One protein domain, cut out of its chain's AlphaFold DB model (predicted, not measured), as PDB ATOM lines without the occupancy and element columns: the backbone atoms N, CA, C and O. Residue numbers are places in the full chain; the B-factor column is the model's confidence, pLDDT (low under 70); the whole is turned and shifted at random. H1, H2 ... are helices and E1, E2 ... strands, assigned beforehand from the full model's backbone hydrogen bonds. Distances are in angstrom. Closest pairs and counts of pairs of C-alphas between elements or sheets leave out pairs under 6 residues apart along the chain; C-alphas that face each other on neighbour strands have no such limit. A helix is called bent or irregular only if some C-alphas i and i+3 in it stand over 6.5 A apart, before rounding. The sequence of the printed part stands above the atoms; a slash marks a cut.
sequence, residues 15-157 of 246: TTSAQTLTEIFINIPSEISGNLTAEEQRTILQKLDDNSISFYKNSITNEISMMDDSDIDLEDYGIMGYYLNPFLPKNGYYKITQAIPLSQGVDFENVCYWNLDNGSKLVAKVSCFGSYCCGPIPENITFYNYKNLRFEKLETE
ATOM      1  N   THR A  15      35.916  29.633  14.827       47.62
ATOM      2  CA  THR A  15      34.554  29.177  14.470       47.62
ATOM      3  C   THR A  15      34.127  27.853  15.109       47.62
ATOM      4  O   THR A  15      32.995  27.420  14.910       47.62
ATOM      5  N   THR A  16      34.975  27.212  15.913       52.91
ATOM      6  CA  THR A  16      34.733  25.848  16.418       52.91
ATOM      7  C   THR A  16      33.820  25.752  17.643       52.91
ATOM      8  O   THR A  16      33.416  24.649  17.984       52.91
ATOM      9  N   SER A  17      33.451  26.856  18.304       54.66
ATOM     10  CA  SER A  17      32.770  26.782  19.614       54.66
ATOM     11  C   SER A  17      31.247  26.588  19.559       54.66
ATOM     12  O   SER A  17      30.675  26.034  20.491       54.66
ATOM     13  N   ALA A  18      30.560  27.058  18.510       52.62
ATOM     14  CA  ALA A  18      29.094  26.953  18.430       52.62
ATOM     15  C   ALA A  18      28.635  25.598  17.865       52.62
ATOM     16  O   ALA A  18      27.614  25.067  18.289       52.62
ATOM     17  N   GLN A  19      29.412  25.013  16.946       57.84
ATOM     18  CA  GLN A  19      29.098  23.712  16.343       57.84
ATOM     19  C   GLN A  19      29.206  22.566  17.362       57.84
ATOM     20  O   GLN A  19      28.523  21.553  17.232       57.84
ATOM     21  N   THR A  20      29.987  22.743  18.430       78.31
ATOM     22  CA  THR A  20      30.284  21.668  19.373       78.31
ATOM     23  C   THR A  20      29.201  21.390  20.406       78.31
ATOM     24  O   THR A  20      29.089  20.232  20.800       78.31
ATOM     25  N   LEU A  21      28.390  22.371  20.843       85.38
ATOM     26  CA  LEU A  21      27.282  22.049  21.763       85.38
ATOM     27  C   LEU A  21      26.188  21.267  21.043       85.38
ATOM     28  O   LEU A  21      25.682  20.292  21.578       85.38
ATOM     29  N   THR A  22      25.853  21.672  19.821       87.88
ATOM     30  CA  THR A  22      24.896  20.964  18.966       87.88
ATOM     31  C   THR A  22      25.340  19.519  18.736       87.88
ATOM     32  O   THR A  22      24.540  18.597  18.869       87.88
ATOM     33  N   GLU A  23      26.629  19.300  18.459       89.56
ATOM     34  CA  GLU A  23      27.201  17.956  18.352       89.56
ATOM     35  C   GLU A  23      27.122  17.178  19.669       89.56
ATOM     36  O   GLU A  23      26.698  16.023  19.651       89.56
ATOM     37  N   ILE A  24      27.492  17.783  20.803       90.94
ATOM     38  CA  ILE A  24      27.348  17.160  22.129       90.94
ATOM     39  C   ILE A  24      25.890  16.752  22.348       90.94
ATOM     40  O   ILE A  24      25.634  15.594  22.651       90.94
ATOM     41  N   PHE A  25      24.945  17.664  22.122       91.00
ATOM     42  CA  PHE A  25      23.520  17.450  22.350       91.00
ATOM     43  C   PHE A  25      22.917  16.353  21.464       91.00
ATOM     44  O   PHE A  25      22.032  15.657  21.923       91.00
ATOM     45  N   ILE A  26      23.381  16.162  20.223       90.69
ATOM     46  CA  ILE A  26      22.893  15.083  19.329       90.69
ATOM     47  C   ILE A  26      23.507  13.718  19.669       90.69
ATOM     48  O   ILE A  26      22.964  12.671  19.313       90.69
ATOM     49  N   ASN A  27      24.711  13.715  20.241       90.88
ATOM     50  CA  ASN A  27      25.462  12.487  20.499       90.88
ATOM     51  C   ASN A  27      25.416  12.064  21.965       90.88
ATOM     52  O   ASN A  27      25.995  11.030  22.304       90.88
ATOM     53  N   ILE A  28      24.788  12.858  22.833       89.75
ATOM     54  CA  ILE A  28      24.624  12.506  24.233       89.75
ATOM     55  C   ILE A  28      23.704  11.276  24.318       89.75
ATOM     56  O   ILE A  28      22.630  11.270  23.707       89.75
ATOM     57  N   PRO A  29      24.137  10.204  25.001       87.88
ATOM     58  CA  PRO A  29      23.316   9.021  25.199       87.88
ATOM     59  C   PRO A  29      21.959   9.370  25.809       87.88
ATOM     60  O   PRO A  29      21.867  10.248  26.667       87.88
ATOM     61  N   SER A  30      20.910   8.664  25.389       85.06
ATOM     62  CA  SER A  30      19.534   8.945  25.812       85.06
ATOM     63  C   SER A  30      19.368   8.894  27.330       85.06
ATOM     64  O   SER A  30      18.681   9.730  27.902       85.06
ATOM     65  N   GLU A  31      20.060   7.978  28.005       80.75
ATOM     66  CA  GLU A  31      20.066   7.845  29.463       80.75
ATOM     67  C   GLU A  31      20.669   9.064  30.183       80.75
ATOM     68  O   GLU A  31      20.461   9.258  31.379       80.75
ATOM     69  N   ILE A  32      21.410   9.902  29.453       79.75
ATOM     70  CA  ILE A  32      21.994  11.146  29.952       79.75
ATOM     71  C   ILE A  32      21.119  12.358  29.584       79.75
ATOM     72  O   ILE A  32      21.212  13.360  30.281       79.75
ATOM     73  N   SER A  33      20.248  12.284  28.572       82.75
ATOM     74  CA  SER A  33      19.397  13.402  28.123       82.75
ATOM     75  C   SER A  33      17.899  13.145  28.304       82.75
ATOM     76  O   SER A  33      17.145  13.199  27.326       82.75
ATOM     77  N   GLY A  34      17.468  12.768  29.507       75.44
ATOM     78  CA  GLY A  34      16.052  12.531  29.795       75.44
ATOM     79  C   GLY A  34      15.374  11.537  28.843       75.44
ATOM     80  O   GLY A  34      14.217  11.703  28.501       75.44
ATOM     81  N   ASN A  35      16.076  10.521  28.342       80.56
ATOM     82  CA  ASN A  35      15.576   9.541  27.366       80.56
ATOM     83  C   ASN A  35      15.216  10.088  25.971       80.56
ATOM     84  O   ASN A  35      14.549   9.395  25.200       80.56
ATOM     85  N   LEU A  36      15.679  11.284  25.603       83.31
ATOM     86  CA  LEU A  36      15.579  11.766  24.224       83.31
ATOM     87  C   LEU A  36      16.481  10.947  23.296       83.31
ATOM     88  O   LEU A  36      17.659  10.728  23.579       83.31
ATOM     89  N   THR A  37      15.943  10.514  22.159       89.06
ATOM     90  CA  THR A  37      16.742   9.842  21.126       89.06
ATOM     91  C   THR A  37      17.543  10.848  20.295       89.06
ATOM     92  O   THR A  37      17.179  12.019  20.183       89.06
ATOM     93  N   ALA A  38      18.588  10.381  19.606       90.06
ATOM     94  CA  ALA A  38      19.368  11.222  18.692       90.06
ATOM     95  C   ALA A  38      18.536  11.846  17.554       90.06
ATOM     96  O   ALA A  38      18.867  12.914  17.044       90.06
ATOM     97  N   GLU A  39      17.465  11.184  17.109       89.50
ATOM     98  CA  GLU A  39      16.550  11.737  16.104       89.50
ATOM     99  C   GLU A  39      15.679  12.857  16.684       89.50
ATOM    100  O   GLU A  39      15.510  13.906  16.058       89.50
ATOM    101  N   GLU A  40      15.197  12.679  17.912       86.75
ATOM    102  CA  GLU A  40      14.425  13.695  18.629       86.75
ATOM    103  C   GLU A  40      15.285  14.917  18.942       86.75
ATOM    104  O   GLU A  40      14.874  16.033  18.646       86.75
ATOM    105  N   GLN A  41      16.513  14.716  19.427       88.56
ATOM    106  CA  GLN A  41      17.491  15.784  19.651       88.56
ATOM    107  C   GLN A  41      17.761  16.585  18.365       88.56
ATOM    108  O   GLN A  41      17.790  17.814  18.391       88.56
ATOM    109  N   ARG A  42      17.898  15.922  17.205       89.75
ATOM    110  CA  ARG A  42      18.035  16.620  15.910       89.75
ATOM    111  C   ARG A  42      16.781  17.403  15.542       89.75
ATOM    112  O   ARG A  42      16.898  18.530  15.071       89.75
ATOM    113  N   THR A  43      15.606  16.816  15.744       85.62
ATOM    114  CA  THR A  43      14.318  17.459  15.443       85.62
ATOM    115  C   THR A  43      14.117  18.705  16.300       85.62
ATOM    116  O   THR A  43      13.697  19.739  15.794       85.62
ATOM    117  N   ILE A  44      14.472  18.618  17.582       83.19
ATOM    118  CA  ILE A  44      14.511  19.738  18.520       83.19
ATOM    119  C   ILE A  44      15.397  20.854  17.969       83.19
ATOM    120  O   ILE A  44      14.931  21.972  17.787       83.19
ATOM    121  N   LEU A  45      16.650  20.542  17.629       84.06
ATOM    122  CA  LEU A  45      17.604  21.539  17.138       84.06
ATOM    123  C   LEU A  45      17.176  22.186  15.819       84.06
ATOM    124  O   LEU A  45      17.462  23.355  15.604       84.06
ATOM    125  N   GLN A  46      16.501  21.446  14.936       83.25
ATOM    126  CA  GLN A  46      15.953  21.987  13.685       83.25
ATOM    127  C   GLN A  46      14.806  22.975  13.909       83.25
ATOM    128  O   GLN A  46      14.536  23.788  13.031       83.25
ATOM    129  N   LYS A  47      14.111  22.863  15.045       77.25
ATOM    130  CA  LYS A  47      12.989  23.726  15.426       77.25
ATOM    131  C   LYS A  47      13.406  24.884  16.329       77.25
ATOM    132  O   LYS A  47      12.600  25.780  16.534       77.25
ATOM    133  N   LEU A  48      14.623  24.871  16.871       74.88
ATOM    134  CA  LEU A  48      15.169  26.014  17.594       74.88
ATOM    135  C   LEU A  48      15.535  27.108  16.585       74.88
ATOM    136  O   LEU A  48      16.571  27.031  15.928       74.88
ATOM    137  N   ASP A  49      14.688  28.125  16.473       64.31
ATOM    138  CA  ASP A  49      15.097  29.406  15.905       64.31
ATOM    139  C   ASP A  49      16.037  30.119  16.892       64.31
ATOM    140  O   ASP A  49      16.000  29.861  18.097       64.31
ATOM    141  N   ASP A  50      16.851  31.064  16.400       57.91
ATOM    142  CA  ASP A  50      17.858  31.806  17.188       57.91
ATOM    143  C   ASP A  50      17.307  32.471  18.477       57.91
ATOM    144  O   ASP A  50      18.092  32.851  19.345       57.91
ATOM    145  N   ASN A  51      15.978  32.601  18.615       51.44
ATOM    146  CA  ASN A  51      15.294  33.237  19.746       51.44
ATOM    147  C   ASN A  51      14.252  32.360  20.465       51.44
ATOM    148  O   ASN A  51      13.649  32.833  21.426       51.44
ATOM    149  N   SER A  52      13.977  31.136  20.010       54.03
ATOM    150  CA  SER A  52      12.959  30.293  20.655       54.03
ATOM    151  C   SER A  52      13.553  29.534  21.830       54.03
ATOM    152  O   SER A  52      14.549  28.827  21.672       54.03
ATOM    153  N   ILE A  53      12.924  29.679  22.994       58.25
ATOM    154  CA  ILE A  53      13.481  29.224  24.269       58.25
ATOM    155  C   ILE A  53      12.797  27.960  24.794       58.25
ATOM    156  O   ILE A  53      13.282  27.389  25.758       58.25
ATOM    157  N   SER A  54      11.718  27.492  24.161       62.34
ATOM    158  CA  SER A  54      10.900  26.399  24.688       62.34
ATOM    159  C   SER A  54      10.351  25.521  23.552       62.34
ATOM    160  O   SER A  54       9.728  25.996  22.602       62.34
ATOM    161  N   PHE A  55      10.573  24.209  23.640       69.31
ATOM    162  CA  PHE A  55       9.826  23.212  22.870       69.31
ATOM    163  C   PHE A  55       9.063  22.318  23.834       69.31
ATOM    164  O   PHE A  55       9.331  22.325  25.031       69.31
ATOM    165  N   TYR A  56       8.137  21.542  23.297       70.38
ATOM    166  CA  TYR A  56       7.394  20.551  24.044       70.38
ATOM    167  C   TYR A  56       7.228  19.285  23.205       70.38
ATOM    168  O   TYR A  56       6.984  19.349  22.000       70.38
ATOM    169  N   LYS A  57       7.368  18.121  23.845       70.69
ATOM    170  CA  LYS A  57       7.062  16.814  23.250       70.69
ATOM    171  C   LYS A  57       5.881  16.205  23.982       70.69
ATOM    172  O   LYS A  57       5.977  15.954  25.175       70.69
ATOM    173  N   ASN A  58       4.815  15.892  23.268       67.19
ATOM    174  CA  ASN A  58       3.668  15.205  23.838       67.19
ATOM    175  C   ASN A  58       4.014  13.729  24.091       67.19
ATOM    176  O   ASN A  58       4.313  12.997  23.150       67.19
ATOM    177  N   SER A  59       3.962  13.261  25.338       67.00
ATOM    178  CA  SER A  59       4.278  11.861  25.663       67.00
ATOM    179  C   SER A  59       3.303  10.824  25.090       67.00
ATOM    180  O   SER A  59       3.662   9.654  24.976       67.00
ATOM    181  N   ILE A  60       2.083  11.231  24.724       67.31
ATOM    182  CA  ILE A  60       1.044  10.357  24.163       67.31
ATOM    183  C   ILE A  60       1.192  10.265  22.641       67.31
ATOM    184  O   ILE A  60       1.187   9.170  22.082       67.31
ATOM    185  N   THR A  61       1.318  11.406  21.959       74.62
ATOM    186  CA  THR A  61       1.381  11.461  20.488       74.62
ATOM    187  C   THR A  61       2.807  11.382  19.943       74.62
ATOM    188  O   THR A  61       2.983  11.144  18.749       74.62
ATOM    189  N   ASN A  62       3.823  11.560  20.796       70.50
ATOM    190  CA  ASN A  62       5.231  11.769  20.435       70.50
ATOM    191  C   ASN A  62       5.475  12.969  19.503       70.50
ATOM    192  O   ASN A  62       6.544  13.087  18.906       70.50
ATOM    193  N   GLU A  63       4.509  13.879  19.383       75.75
ATOM    194  CA  GLU A  63       4.657  15.090  18.585       75.75
ATOM    195  C   GLU A  63       5.535  16.111  19.315       75.75
ATOM    196  O   GLU A  63       5.337  16.364  20.501       75.75
ATOM    197  N   ILE A  64       6.493  16.699  18.595       72.12
ATOM    198  CA  ILE A  64       7.356  17.779  19.086       72.12
ATOM    199  C   ILE A  64       6.863  19.089  18.478       72.12
ATOM    200  O   ILE A  64       6.843  19.202  17.253       72.12
ATOM    201  N   SER A  65       6.563  20.092  19.294       70.38
ATOM    202  CA  SER A  65       6.076  21.410  18.862       70.38
ATOM    203  C   SER A  65       6.816  22.534  19.587       70.38
ATOM    204  O   SER A  65       7.381  22.321  20.658       70.38
ATOM    205  N   MET A  66       6.856  23.727  18.990       68.56
ATOM    206  CA  MET A  66       7.372  24.930  19.656       68.56
ATOM    207  C   MET A  66       6.298  25.493  20.588       68.56
ATOM    208  O   MET A  66       5.115  25.418  20.255       68.56
ATOM    209  N   MET A  67       6.708  26.054  21.724       65.81
ATOM    210  CA  MET A  67       5.819  26.781  22.631       65.81
ATOM    211  C   MET A  67       6.231  28.249  22.688       65.81
ATOM    212  O   MET A  67       7.422  28.554  22.729       65.81
ATOM    213  N   ASP A  68       5.239  29.138  22.676       64.69
ATOM    214  CA  ASP A  68       5.432  30.540  23.043       64.69
ATOM    215  C   ASP A  68       5.398  30.634  24.578       64.69
ATOM    216  O   ASP A  68       4.543  30.015  25.217       64.69
ATOM    217  N   ASP A  69       6.332  31.372  25.185       57.59
ATOM    218  CA  ASP A  69       6.495  31.432  26.648       57.59
ATOM    219  C   ASP A  69       5.255  32.036  27.353       57.59
ATOM    220  O   ASP A  69       5.114  31.912  28.571       57.59
ATOM    221  N   SER A  70       4.336  32.673  26.611       54.28
ATOM    222  CA  SER A  70       3.081  33.233  27.134       54.28
ATOM    223  C   SER A  70       1.957  32.222  27.373       54.28
ATOM    224  O   SER A  70       0.997  32.568  28.061       54.28
ATOM    225  N   ASP A  71       2.054  31.005  26.826       55.41
ATOM    226  CA  ASP A  71       0.941  30.041  26.764       55.41
ATOM    227  C   ASP A  71       1.098  28.864  27.748       55.41
ATOM    228  O   ASP A  71       0.455  27.821  27.610       55.41
ATOM    229  N   ILE A  72       1.961  29.010  28.758       55.34
ATOM    230  CA  ILE A  72       2.225  27.959  29.747       55.34
ATOM    231  C   ILE A  72       1.100  27.935  30.792       55.34
ATOM    232  O   ILE A  72       1.240  28.462  31.893       55.34
ATOM    233  N   ASP A  73      -0.011  27.281  30.454       54.53
ATOM    234  CA  ASP A  73      -0.969  26.773  31.438       54.53
ATOM    235  C   ASP A  73      -0.772  25.255  31.588       54.53
ATOM    236  O   ASP A  73      -1.374  24.435  30.892       54.53
ATOM    237  N   LEU A  74       0.182  24.867  32.445       54.38
ATOM    238  CA  LEU A  74       0.585  23.465  32.656       54.38
ATOM    239  C   LEU A  74      -0.569  22.580  33.159       54.38
ATOM    240  O   LEU A  74      -0.497  21.356  33.017       54.38
ATOM    241  N   GLU A  75      -1.615  23.180  33.735       54.84
ATOM    242  CA  GLU A  75      -2.786  22.466  34.247       54.84
ATOM    243  C   GLU A  75      -3.684  21.935  33.119       54.84
ATOM    244  O   GLU A  75      -4.193  20.816  33.226       54.84
ATOM    245  N   ASP A  76      -3.810  22.668  32.008       47.75
ATOM    246  CA  ASP A  76      -4.694  22.302  30.892       47.75
ATOM    247  C   ASP A  76      -4.103  21.222  29.981       47.75
ATOM    248  O   ASP A  76      -4.836  20.490  29.307       47.75
ATOM    249  N   TYR A  77      -2.777  21.076  29.972       48.81
ATOM    250  CA  TYR A  77      -2.149  20.118  29.077       48.81
ATOM    251  C   TYR A  77      -2.155  18.700  29.625       48.81
ATOM    252  O   TYR A  77      -2.225  17.796  28.815       48.81
ATOM    253  N   GLY A  78      -2.119  18.428  30.935       49.31
ATOM    254  CA  GLY A  78      -2.130  17.043  31.454       49.31
ATOM    255  C   GLY A  78      -1.077  16.104  30.828       49.31
ATOM    256  O   GLY A  78      -1.160  14.881  30.970       49.31
ATOM    257  N   ILE A  79      -0.099  16.654  30.106       54.34
ATOM    258  CA  ILE A  79       0.792  15.910  29.236       54.34
ATOM    259  C   ILE A  79       2.217  16.107  29.727       54.34
ATOM    260  O   ILE A  79       2.725  17.223  29.827       54.34
ATOM    261  N   MET A  80       2.868  14.974  29.963       59.81
ATOM    262  CA  MET A  80       4.298  14.912  30.207       59.81
ATOM    263  C   MET A  80       5.046  15.434  28.982       59.81
ATOM    264  O   MET A  80       4.819  14.945  27.872       59.81
ATOM    265  N   GLY A  81       5.942  16.394  29.178       67.00
ATOM    266  CA  GLY A  81       6.664  17.019  28.081       67.00
ATOM    267  C   GLY A  81       8.057  17.473  28.459       67.00
ATOM    268  O   GLY A  81       8.347  17.710  29.626       67.00
ATOM    269  N   TYR A  82       8.921  17.550  27.452       71.94
ATOM    270  CA  TYR A  82      10.292  18.035  27.580       71.94
ATOM    271  C   TYR A  82      10.366  19.477  27.116       71.94
ATOM    272  O   TYR A  82       9.899  19.768  26.022       71.94
ATOM    273  N   TYR A  83      11.022  20.311  27.905       75.88
ATOM    274  CA  TYR A  83      11.321  21.710  27.660       75.88
ATOM    275  C   TYR A  83      12.833  21.870  27.622       75.88
ATOM    276  O   TYR A  83      13.518  21.357  28.499       75.88
ATOM    277  N   LEU A  84      13.379  22.580  26.641       78.94
ATOM    278  CA  LEU A  84      14.804  22.914  26.608       78.94
ATOM    279  C   LEU A  84      14.967  24.415  26.732       78.94
ATOM    280  O   LEU A  84      14.896  25.117  25.730       78.94
ATOM    281  N   ASN A  85      15.190  24.879  27.956       75.56
ATOM    282  CA  ASN A  85      15.294  26.292  28.268       75.56
ATOM    283  C   ASN A  85      16.266  26.530  29.438       75.56
ATOM    284  O   ASN A  85      15.969  26.075  30.546       75.56
ATOM    285  N   PRO A  86      17.382  27.264  29.250       81.88
ATOM    286  CA  PRO A  86      17.843  27.857  27.989       81.88
ATOM    287  C   PRO A  86      18.704  26.881  27.163       81.88
ATOM    288  O   PRO A  86      19.334  25.984  27.721       81.88
ATOM    289  N   PHE A  87      18.793  27.082  25.842       84.69
ATOM    290  CA  PHE A  87      19.789  26.443  24.964       84.69
ATOM    291  C   PHE A  87      20.783  27.492  24.456       84.69
ATOM    292  O   PHE A  87      20.468  28.289  23.575       84.69
ATOM    293  N   LEU A  88      21.993  27.513  25.016       85.69
ATOM    294  CA  LEU A  88      23.000  28.547  24.763       85.69
ATOM    295  C   LEU A  88      24.266  27.930  24.146       85.69
ATOM    296  O   LEU A  88      25.285  27.766  24.827       85.69
ATOM    297  N   PRO A  89      24.263  27.624  22.834       82.62
ATOM    298  CA  PRO A  89      25.362  26.920  22.170       82.62
ATOM    299  C   PRO A  89      26.692  27.670  22.220       82.62
ATOM    300  O   PRO A  89      27.745  27.047  22.335       82.62
ATOM    301  N   LYS A  90      26.659  29.008  22.200       81.88
ATOM    302  CA  LYS A  90      27.862  29.849  22.310       81.88
ATOM    303  C   LYS A  90      28.529  29.760  23.680       81.88
ATOM    304  O   LYS A  90      29.738  29.935  23.771       81.88
ATOM    305  N   ASN A  91      27.743  29.478  24.712       82.69
ATOM    306  CA  ASN A  91      28.214  29.395  26.087       82.69
ATOM    307  C   ASN A  91      28.465  27.944  26.509       82.69
ATOM    308  O   ASN A  91      28.956  27.694  27.601       82.69
ATOM    309  N   GLY A  92      28.124  26.993  25.637       87.38
ATOM    310  CA  GLY A  92      28.253  25.576  25.908       87.38
ATOM    311  C   GLY A  92      27.335  25.080  27.015       87.38
ATOM    312  O   GLY A  92      27.711  24.136  27.695       87.38
ATOM    313  N   TYR A  93      26.162  25.697  27.174       91.00
ATOM    314  CA  TYR A  93      25.185  25.385  28.214       91.00
ATOM    315  C   TYR A  93      23.831  25.023  27.602       91.00
ATOM    316  O   TYR A  93      23.373  25.692  26.671       91.00
ATOM    317  N   TYR A  94      23.153  24.024  28.160       89.38
ATOM    318  CA  TYR A  94      21.716  23.863  27.983       89.38
ATOM    319  C   TYR A  94      21.032  23.310  29.233       89.38
ATOM    320  O   TYR A  94      21.661  22.641  30.048       89.38
ATOM    321  N   LYS A  95      19.726  23.545  29.354       88.25
ATOM    322  CA  LYS A  95      18.874  22.935  30.379       88.25
ATOM    323  C   LYS A  95      17.692  22.228  29.737       88.25
ATOM    324  O   LYS A  95      16.976  22.846  28.960       88.25
ATOM    325  N   ILE A  96      17.478  20.965  30.086       85.69
ATOM    326  CA  ILE A  96      16.258  20.211  29.795       85.69
ATOM    327  C   ILE A  96      15.424  20.176  31.074       85.69
ATOM    328  O   ILE A  96      15.944  19.920  32.150       85.69
ATOM    329  N   THR A  97      14.129  20.428  30.977       81.25
ATOM    330  CA  THR A  97      13.150  20.210  32.042       81.25
ATOM    331  C   THR A  97      12.109  19.249  31.504       81.25
ATOM    332  O   THR A  97      11.575  19.464  30.425       81.25
ATOM    333  N   GLN A  98      11.821  18.178  32.217       77.00
ATOM    334  CA  GLN A  98      10.779  17.232  31.876       77.00
ATOM    335  C   GLN A  98       9.650  17.370  32.895       77.00
ATOM    336  O   GLN A  98       9.805  17.071  34.078       77.00
ATOM    337  N   ALA A  99       8.486  17.808  32.421       69.06
ATOM    338  CA  ALA A  99       7.260  17.681  33.185       69.06
ATOM    339  C   ALA A  99       6.857  16.205  33.193       69.06
ATOM    340  O   ALA A  99       6.610  15.605  32.143       69.06
ATOM    341  N   ILE A 100       6.796  15.623  34.381       68.44
ATOM    342  CA  ILE A 100       6.206  14.311  34.652       68.44
ATOM    343  C   ILE A 100       4.854  14.538  35.363       68.44
ATOM    344  O   ILE A 100       4.556  15.674  35.737       68.44
ATOM    345  N   PRO A 101       3.954  13.538  35.476       64.06
ATOM    346  CA  PRO A 101       2.644  13.751  36.088       64.06
ATOM    347  C   PRO A 101       2.818  14.352  37.484       64.06
ATOM    348  O   PRO A 101       3.754  13.978  38.180       64.06
ATOM    349  N   LEU A 102       1.913  15.237  37.913       57.00
ATOM    350  CA  LEU A 102       2.038  16.019  39.158       57.00
ATOM    351  C   LEU A 102       2.358  15.189  40.418       57.00
ATOM    352  O   LEU A 102       2.965  15.694  41.356       57.00
ATOM    353  N   SER A 103       1.984  13.907  40.447       56.59
ATOM    354  CA  SER A 103       2.319  12.978  41.535       56.59
ATOM    355  C   SER A 103       3.792  12.555  41.580       56.59
ATOM    356  O   SER A 103       4.228  11.976  42.572       56.59
ATOM    357  N   GLN A 104       4.538  12.807  40.510       59.78
ATOM    358  CA  GLN A 104       5.927  12.416  40.323       59.78
ATOM    359  C   GLN A 104       6.873  13.610  40.243       59.78
ATOM    360  O   GLN A 104       8.056  13.356  40.336       59.78
ATOM    361  N   GLY A 105       6.405  14.862  40.146       64.75
ATOM    362  CA  GLY A 105       7.240  16.072  40.233       64.75
ATOM    363  C   GLY A 105       7.722  16.642  38.896       64.75
ATOM    364  O   GLY A 105       6.988  16.625  37.911       64.75
ATOM    365  N   VAL A 106       8.930  17.209  38.882       66.25
ATOM    366  CA  VAL A 106       9.577  17.781  37.691       66.25
ATOM    367  C   VAL A 106      11.009  17.283  37.671       66.25
ATOM    368  O   VAL A 106      11.721  17.474  38.652       66.25
ATOM    369  N   ASP A 107      11.437  16.704  36.555       78.12
ATOM    370  CA  ASP A 107      12.844  16.372  36.364       78.12
ATOM    371  C   ASP A 107      13.511  17.533  35.635       78.12
ATOM    372  O   ASP A 107      12.949  18.094  34.693       78.12
ATOM    373  N   PHE A 108      14.720  17.906  36.027       83.19
ATOM    374  CA  PHE A 108      15.524  18.797  35.201       83.19
ATOM    375  C   PHE A 108      16.956  18.310  35.108       83.19
ATOM    376  O   PHE A 108      17.495  17.663  36.006       83.19
ATOM    377  N   GLU A 109      17.575  18.652  33.990       88.12
ATOM    378  CA  GLU A 109      18.947  18.340  33.656       88.12
ATOM    379  C   GLU A 109      19.608  19.611  33.130       88.12
ATOM    380  O   GLU A 109      19.232  20.129  32.080       88.12
ATOM    381  N   ASN A 110      20.606  20.115  33.843       90.62
ATOM    382  CA  ASN A 110      21.494  21.154  33.342       90.62
ATOM    383  C   ASN A 110      22.751  20.485  32.800       90.62
ATOM    384  O   ASN A 110      23.309  19.594  33.442       90.62
ATOM    385  N   VAL A 111      23.218  20.922  31.637       92.50
ATOM    386  CA  VAL A 111      24.438  20.411  31.022       92.50
ATOM    387  C   VAL A 111      25.302  21.566  30.561       92.50
ATOM    388  O   VAL A 111      24.831  22.486  29.895       92.50
ATOM    389  N   CYS A 112      26.592  21.492  30.868       93.88
ATOM    390  CA  CYS A 112      27.584  22.404  30.322       93.88
ATOM    391  C   CYS A 112      28.875  21.674  29.947       93.88
ATOM    392  O   CYS A 112      29.081  20.522  30.339       93.88
ATOM    393  N   TYR A 113      29.757  22.321  29.180       93.50
ATOM    394  CA  TYR A 113      31.050  21.728  28.838       93.50
ATOM    395  C   TYR A 113      32.226  22.705  28.849       93.50
ATOM    396  O   TYR A 113      32.083  23.907  28.636       93.50
ATOM    397  N   TRP A 114      33.420  22.135  29.002       93.12
ATOM    398  CA  TRP A 114      34.711  22.804  28.901       93.12
ATOM    399  C   TRP A 114      35.544  22.142  27.808       93.12
ATOM    400  O   TRP A 114      35.584  20.917  27.693       93.12
ATOM    401  N   ASN A 115      36.229  22.948  26.998       91.25
ATOM    402  CA  ASN A 115      37.219  22.438  26.053       91.25
ATOM    403  C   ASN A 115      38.525  22.130  26.794       91.25
ATOM    404  O   ASN A 115      38.983  22.960  27.578       91.25
ATOM    405  N   LEU A 116      39.119  20.968  26.517       91.94
ATOM    406  CA  LEU A 116      40.406  20.543  27.065       91.94
ATOM    407  C   LEU A 116      41.520  20.697  26.023       91.94
ATOM    408  O   LEU A 116      41.287  20.589  24.816       91.94
ATOM    409  N   ASP A 117      42.754  20.877  26.491       90.00
ATOM    410  CA  ASP A 117      43.932  21.097  25.635       90.00
ATOM    411  C   ASP A 117      44.229  19.932  24.681       90.00
ATOM    412  O   ASP A 117      44.784  20.108  23.597       90.00
ATOM    413  N   ASN A 118      43.832  18.718  25.061       88.62
ATOM    414  CA  ASN A 118      43.995  17.515  24.244       88.62
ATOM    415  C   ASN A 118      42.922  17.379  23.134       88.62
ATOM    416  O   ASN A 118      42.866  16.346  22.457       88.62
ATOM    417  N   GLY A 119      42.051  18.385  22.981       89.50
ATOM    418  CA  GLY A 119      40.953  18.434  22.020       89.50
ATOM    419  C   GLY A 119      39.684  17.677  22.430       89.50
ATOM    420  O   GLY A 119      38.709  17.706  21.675       89.50
ATOM    421  N   SER A 120      39.664  16.990  23.579       93.12
ATOM    422  CA  SER A 120      38.421  16.461  24.152       93.12
ATOM    423  C   SER A 120      37.665  17.540  24.929       93.12
ATOM    424  O   SER A 120      38.102  18.690  25.023       93.12
ATOM    425  N   LYS A 121      36.475  17.194  25.420       93.56
ATOM    426  CA  LYS A 121      35.637  18.098  26.208       93.56
ATOM    427  C   LYS A 121      35.276  17.438  27.524       93.56
ATOM    428  O   LYS A 121      34.935  16.260  27.531       93.56
ATOM    429  N   LEU A 122      35.320  18.195  28.610       95.12
ATOM    430  CA  LEU A 122      34.686  17.796  29.857       95.12
ATOM    431  C   LEU A 122      33.227  18.239  29.787       95.12
ATOM    432  O   LEU A 122      32.976  19.403  29.502       95.12
ATOM    433  N   VAL A 123      32.282  17.344  30.031       95.25
ATOM    434  CA  VAL A 123      30.847  17.646  30.083       95.25
ATOM    435  C   VAL A 123      30.371  17.391  31.506       95.25
ATOM    436  O   VAL A 123      30.599  16.301  32.027       95.25
ATOM    437  N   ALA A 124      29.722  18.371  32.126       95.50
ATOM    438  CA  ALA A 124      29.034  18.194  33.399       95.50
ATOM    439  C   ALA A 124      27.531  18.101  33.162       95.50
ATOM    440  O   ALA A 124      26.984  18.837  32.342       95.50
ATOM    441  N   LYS A 125      26.881  17.216  33.911       93.88
ATOM    442  CA  LYS A 125      25.432  17.112  34.024       93.88
ATOM    443  C   LYS A 125      25.057  17.267  35.488       93.88
ATOM    444  O   LYS A 125      25.547  16.501  36.313       93.88
ATOM    445  N   VAL A 126      24.169  18.204  35.783       92.31
ATOM    446  CA  VAL A 126      23.446  18.273  37.055       92.31
ATOM    447  C   VAL A 126      22.032  17.809  36.783       92.31
ATOM    448  O   VAL A 126      21.390  18.320  35.868       92.31
ATOM    449  N   SER A 127      21.557  16.830  37.541       88.62
ATOM    450  CA  SER A 127      20.186  16.346  37.408       88.62
ATOM    451  C   SER A 127      19.491  16.249  38.744       88.62
ATOM    452  O   SER A 127      20.079  15.779  39.724       88.62
ATOM    453  N   CYS A 128      18.214  16.595  38.716       83.38
ATOM    454  CA  CYS A 128      17.280  16.326  39.780       83.38
ATOM    455  C   CYS A 128      16.090  15.541  39.218       83.38
ATOM    456  O   CYS A 128      15.617  15.848  38.122       83.38
ATOM    457  N   PHE A 129      15.635  14.528  39.964       74.50
ATOM    458  CA  PHE A 129      14.528  13.663  39.566       74.50
ATOM    459  C   PHE A 129      13.420  13.621  40.622       74.50
ATOM    460  O   PHE A 129      13.673  13.331  41.792       74.50
ATOM    461  N   GLY A 130      12.179  13.782  40.182       68.12
ATOM    462  CA  GLY A 130      10.975  13.433  40.909       68.12
ATOM    463  C   GLY A 130      10.293  14.593  41.643       68.12
ATOM    464  O   GLY A 130      10.592  15.773  41.463       68.12
ATOM    465  N   SER A 131       9.388  14.246  42.567       58.97
ATOM    466  CA  SER A 131       8.760  15.170  43.531       58.97
ATOM    467  C   SER A 131       9.783  15.780  44.492       58.97
ATOM    468  O   SER A 131       9.492  16.698  45.252       58.97
ATOM    469  N   TYR A 132      10.992  15.246  44.428       55.72
ATOM    470  CA  TYR A 132      12.158  15.544  45.219       55.72
ATOM    471  C   TYR A 132      12.912  16.794  44.758       55.72
ATOM    472  O   TYR A 132      13.693  17.319  45.538       55.72
ATOM    473  N   CYS A 133      12.619  17.331  43.568       61.78
ATOM    474  CA  CYS A 133      13.213  18.588  43.092       61.78
ATOM    475  C   CYS A 133      12.651  19.852  43.734       61.78
ATOM    476  O   CYS A 133      13.178  20.937  43.521       61.78
ATOM    477  N   CYS A 134      11.602  19.705  44.538       58.97
ATOM    478  CA  CYS A 134      11.067  20.764  45.391       58.97
ATOM    479  C   CYS A 134      11.408  20.523  46.872       58.97
ATOM    480  O   CYS A 134      10.775  21.105  47.751       58.97
ATOM    481  N   GLY A 135      12.339  19.607  47.149       57.19
ATOM    482  CA  GLY A 135      12.721  19.193  48.487       57.19
ATOM    483  C   GLY A 135      14.238  19.073  48.636       57.19
ATOM    484  O   GLY A 135      14.988  19.306  47.693       57.19
ATOM    485  N   PRO A 136      14.697  18.692  49.829       53.81
ATOM    486  CA  PRO A 136      16.097  18.768  50.232       53.81
ATOM    487  C   PRO A 136      16.904  17.559  49.786       53.81
ATOM    488  O   PRO A 136      17.520  16.853  50.588       53.81
ATOM    489  N   ILE A 137      16.799  17.243  48.504       60.53
ATOM    490  CA  ILE A 137      17.419  16.057  47.952       60.53
ATOM    491  C   ILE A 137      18.613  16.481  47.123       60.53
ATOM    492  O   ILE A 137      18.468  17.352  46.266       60.53
ATOM    493  N   PRO A 138      19.776  15.857  47.375       63.09
ATOM    494  CA  PRO A 138      21.007  16.234  46.721       63.09
ATOM    495  C   PRO A 138      20.835  16.109  45.217       63.09
ATOM    496  O   PRO A 138      20.603  15.023  44.669       63.09
ATOM    497  N   GLU A 139      20.980  17.245  44.551       77.19
ATOM    498  CA  GLU A 139      21.291  17.265  43.141       77.19
ATOM    499  C   GLU A 139      22.560  16.438  42.919       77.19
ATOM    500  O   GLU A 139      23.497  16.447  43.720       77.19
ATOM    501  N   ASN A 140      22.594  15.674  41.831       85.81
ATOM    502  CA  ASN A 140      23.778  14.897  41.494       85.81
ATOM    503  C   ASN A 140      24.491  15.569  40.332       85.81
ATOM    504  O   ASN A 140      23.917  15.694  39.247       85.81
ATOM    505  N   ILE A 141      25.752  15.942  40.548       92.75
ATOM    506  CA  ILE A 141      26.659  16.329  39.474       92.75
ATOM    507  C   ILE A 141      27.435  15.106  38.977       92.75
ATOM    508  O   ILE A 141      28.011  14.341  39.749       92.75
ATOM    509  N   THR A 142      27.433  14.897  37.664       94.50
ATOM    510  CA  THR A 142      28.189  13.831  36.997       94.50
ATOM    511  C   THR A 142      29.035  14.416  35.878       94.50
ATOM    512  O   THR A 142      28.571  15.272  35.124       94.50
ATOM    513  N   PHE A 143      30.261  13.912  35.741       96.12
ATOM    514  CA  PHE A 143      31.210  14.353  34.727       96.12
ATOM    515  C   PHE A 143      31.458  13.282  33.666       96.12
ATOM    516  O   PHE A 143      31.477  12.080  33.943       96.12
ATOM    517  N   TYR A 144      31.686  13.736  32.437       96.19
ATOM    518  CA  TYR A 144      31.994  12.892  31.293       96.19
ATOM    519  C   TYR A 144      33.126  13.492  30.467       96.19
ATOM    520  O   TYR A 144      33.164  14.696  30.220       96.19
ATOM    521  N   ASN A 145      34.002  12.641  29.952       96.00
ATOM    522  CA  ASN A 145      34.902  12.994  28.868       96.00
ATOM    523  C   ASN A 145      34.201  12.726  27.531       96.00
ATOM    524  O   ASN A 145      33.810  11.596  27.233       96.00
ATOM    525  N   TYR A 146      34.062  13.763  26.710       95.06
ATOM    526  CA  TYR A 146      33.522  13.678  25.363       95.06
ATOM    527  C   TYR A 146      34.638  13.770  24.323       95.06
ATOM    528  O   TYR A 146      35.281  14.811  24.145       95.06
ATOM    529  N   LYS A 147      34.866  12.667  23.604       93.56
ATOM    530  CA  LYS A 147      35.898  12.562  22.566       93.56
ATOM    531  C   LYS A 147      35.436  11.649  21.441       93.56
ATOM    532  O   LYS A 147      34.944  10.554  21.692       93.56
ATOM    533  N   ASN A 148      35.637  12.067  20.189       91.69
ATOM    534  CA  ASN A 148      35.286  11.278  18.999       91.69
ATOM    535  C   ASN A 148      33.829  10.767  19.019       91.69
ATOM    536  O   ASN A 148      33.583   9.595  18.736       91.69
ATOM    537  N   LEU A 149      32.883  11.647  19.374       90.38
ATOM    538  CA  LEU A 149      31.447  11.346  19.485       90.38
ATOM    539  C   LEU A 149      31.090  10.296  20.552       90.38
ATOM    540  O   LEU A 149      30.038   9.668  20.473       90.38
ATOM    541  N   ARG A 150      31.960  10.075  21.540       91.81
ATOM    542  CA  ARG A 150      31.733   9.127  22.635       91.81
ATOM    543  C   ARG A 150      31.820   9.828  23.976       91.81
ATOM    544  O   ARG A 150      32.677  10.692  24.153       91.81
ATOM    545  N   PHE A 151      30.955   9.405  24.889       94.69
ATOM    546  CA  PHE A 151      30.958   9.807  26.286       94.69
ATOM    547  C   PHE A 151      31.565   8.691  27.124       94.69
ATOM    548  O   PHE A 151      31.178   7.529  27.007       94.69
ATOM    549  N   GLU A 152      32.509   9.062  27.970       95.75
ATOM    550  CA  GLU A 152      33.098   8.203  28.985       95.75
ATOM    551  C   GLU A 152      32.838   8.861  30.335       95.75
ATOM    552  O   GLU A 152      33.228  10.010  30.540       95.75
ATOM    553  N   LYS A 153      32.123   8.171  31.229       96.12
ATOM    554  CA  LYS A 153      31.864   8.680  32.578       96.12
ATOM    555  C   LYS A 153      33.185   8.771  33.342       96.12
ATOM    556  O   LYS A 153      33.992   7.849  33.275       96.12
ATOM    557  N   LEU A 154      33.373   9.874  34.052       96.38
ATOM    558  CA  LEU A 154      34.508  10.101  34.939       96.38
ATOM    559  C   LEU A 154      34.066   9.947  36.393       96.38
ATOM    560  O   LEU A 154      32.893  10.158  36.717       96.38
ATOM    561  N   GLU A 155      35.012   9.607  37.262       95.88
ATOM    562  CA  GLU A 155      34.789   9.664  38.703       95.88
ATOM    563  C   GLU A 155      34.732  11.128  39.143       95.88
ATOM    564  O   GLU A 155      35.611  11.927  38.812       95.88
ATOM    565  N   THR A 156      33.670  11.498  39.861       94.56
ATOM    566  CA  THR A 156      33.443  12.893  40.268       94.56
ATOM    567  C   THR A 156      34.592  13.407  41.132       94.56
ATOM    568  O   THR A 156      35.040  14.527  40.922       94.56
ATOM    569  N   GLU A 157      35.120  12.581  42.033       94.06
ATOM    570  CA  GLU A 157      36.183  12.940  42.984       94.06
ATOM    571  C   GLU A 157      37.512  13.318  42.305       94.06
ATOM    572  O   GLU A 157      38.258  14.136  42.840       94.06
TER     573      GLU A 157
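This is residues 15 to 157 of the 246 residues of an uncharacterized protein of Flammeovirga kamogawensis (UniProt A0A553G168). Picture one twisted sheet of six strands, E3 to E8, that curls round the helix H1 on one face, with no named helix packed over the other. A second helix, H2, meets the last part of H1 and packs on a small two-stranded hairpin, E1 and E2, which sits beside the edge strand E3. The short helix H3 and the turn between E5 and E6 make the two ends of the longest axis. The printed part has 143 residues with four named helices and eight named strands, in the order H1 H2 E1 E2 H3 E3 E4 E5 E6 H4 E7 E8; both sheets are antiparallel, the larger in the order E3 E4 E5 E6 E7 E8, and the class is mixed, helices and strands. The whole is compact, with a radius of gyration of the C-alphas of 15.4 A and spans of 49 by 36 by 23 A.

Find C-alpha 16 at (34.733, 25.848, 16.418); from there H1 runs through residues 16 to 27, 16.8 A long. It is neither bent nor irregular, but only just: C-alphas 18 and 21 are 6.2 A apart. Next come H2, residues 38 to 47, 14.4 A; E1, residues 55 to 57, 7.0 A; E2, residues 64 to 66, 7.2 A; and H3, residues 74 to 77, 5.6 A. At C-alpha 81, (6.664, 17.019, 28.081), E3 begins and runs to residue 88, 20.3 A. Read on to E4, residues 93 to 99, 20.1 A; E5, residues 106 to 115, the longest strand at 30.4 A; and E6, residues 121 to 128, 22.9 A. H4 holds residues 131 to 134, 6.3 A; E7, residues 140 to 147, spans 22.6 A; and E8, residues 150 to 154, 12.7 A, ends at C-alpha 154, (34.508, 10.101, 34.939).

Begin with E3 E4 E5 E6, a meander, each strand the antiparallel neighbour of the one before. Look for N 83 and O 97 of the hairpin E3 and E4 at 2.7 A, N 98 and O 107 of E4 and E5 at 2.7 A, and N 110 and O 126 of E5 and E6 at 2.8 A. E6 and E7 have N 123 and O 144 at 2.8 A; the hairpin E7 and E8, at 137 degrees between directions, has N 145 and O 152 at 2.8 A. H1 is on this sheet, which curls round it; the two form two layers, a helix on one face of a sheet. The closest C-alphas of H1 and E8 are those of Asn 27 and Arg 150, 7.4 A apart. With its residues 22 to 27 alone, H1 touches H2, closest at the C-alphas of Ile 26 and Ala 38, 5.3 A, a steep tilt of 49 degrees, opposite ways. H2 is only just not on the large sheet, with 4 pairs of C-alphas within 10 A. In the hairpin E1 and E2, N 65 and O 56 are 2.8 A apart. The closest C-alphas of H2 and E2, Lys 47 and Met 66, are 7.1 A apart; those of E1 and E3, Lys 57 and Gly 81, are 4.9 A apart. H3 is not on the large sheet, and H4 only grazes it with residues 131 to 134. Every O i to N i+4 pair is within hydrogen-bond range in H2, against 5 of 8 in H1; H3 and H4 are too short for such a pair.

The two C-alphas farthest apart are those of Asp 76 and Asn 118, 49.4 A. The printed part has no cut, and no link is long. The mean pLDDT of the printed part is 77.3; look for values under 70 at residues 15 to 19, 49 to 55, 58 to 60, 66 to 81, 99 to 106 and 130 to 138.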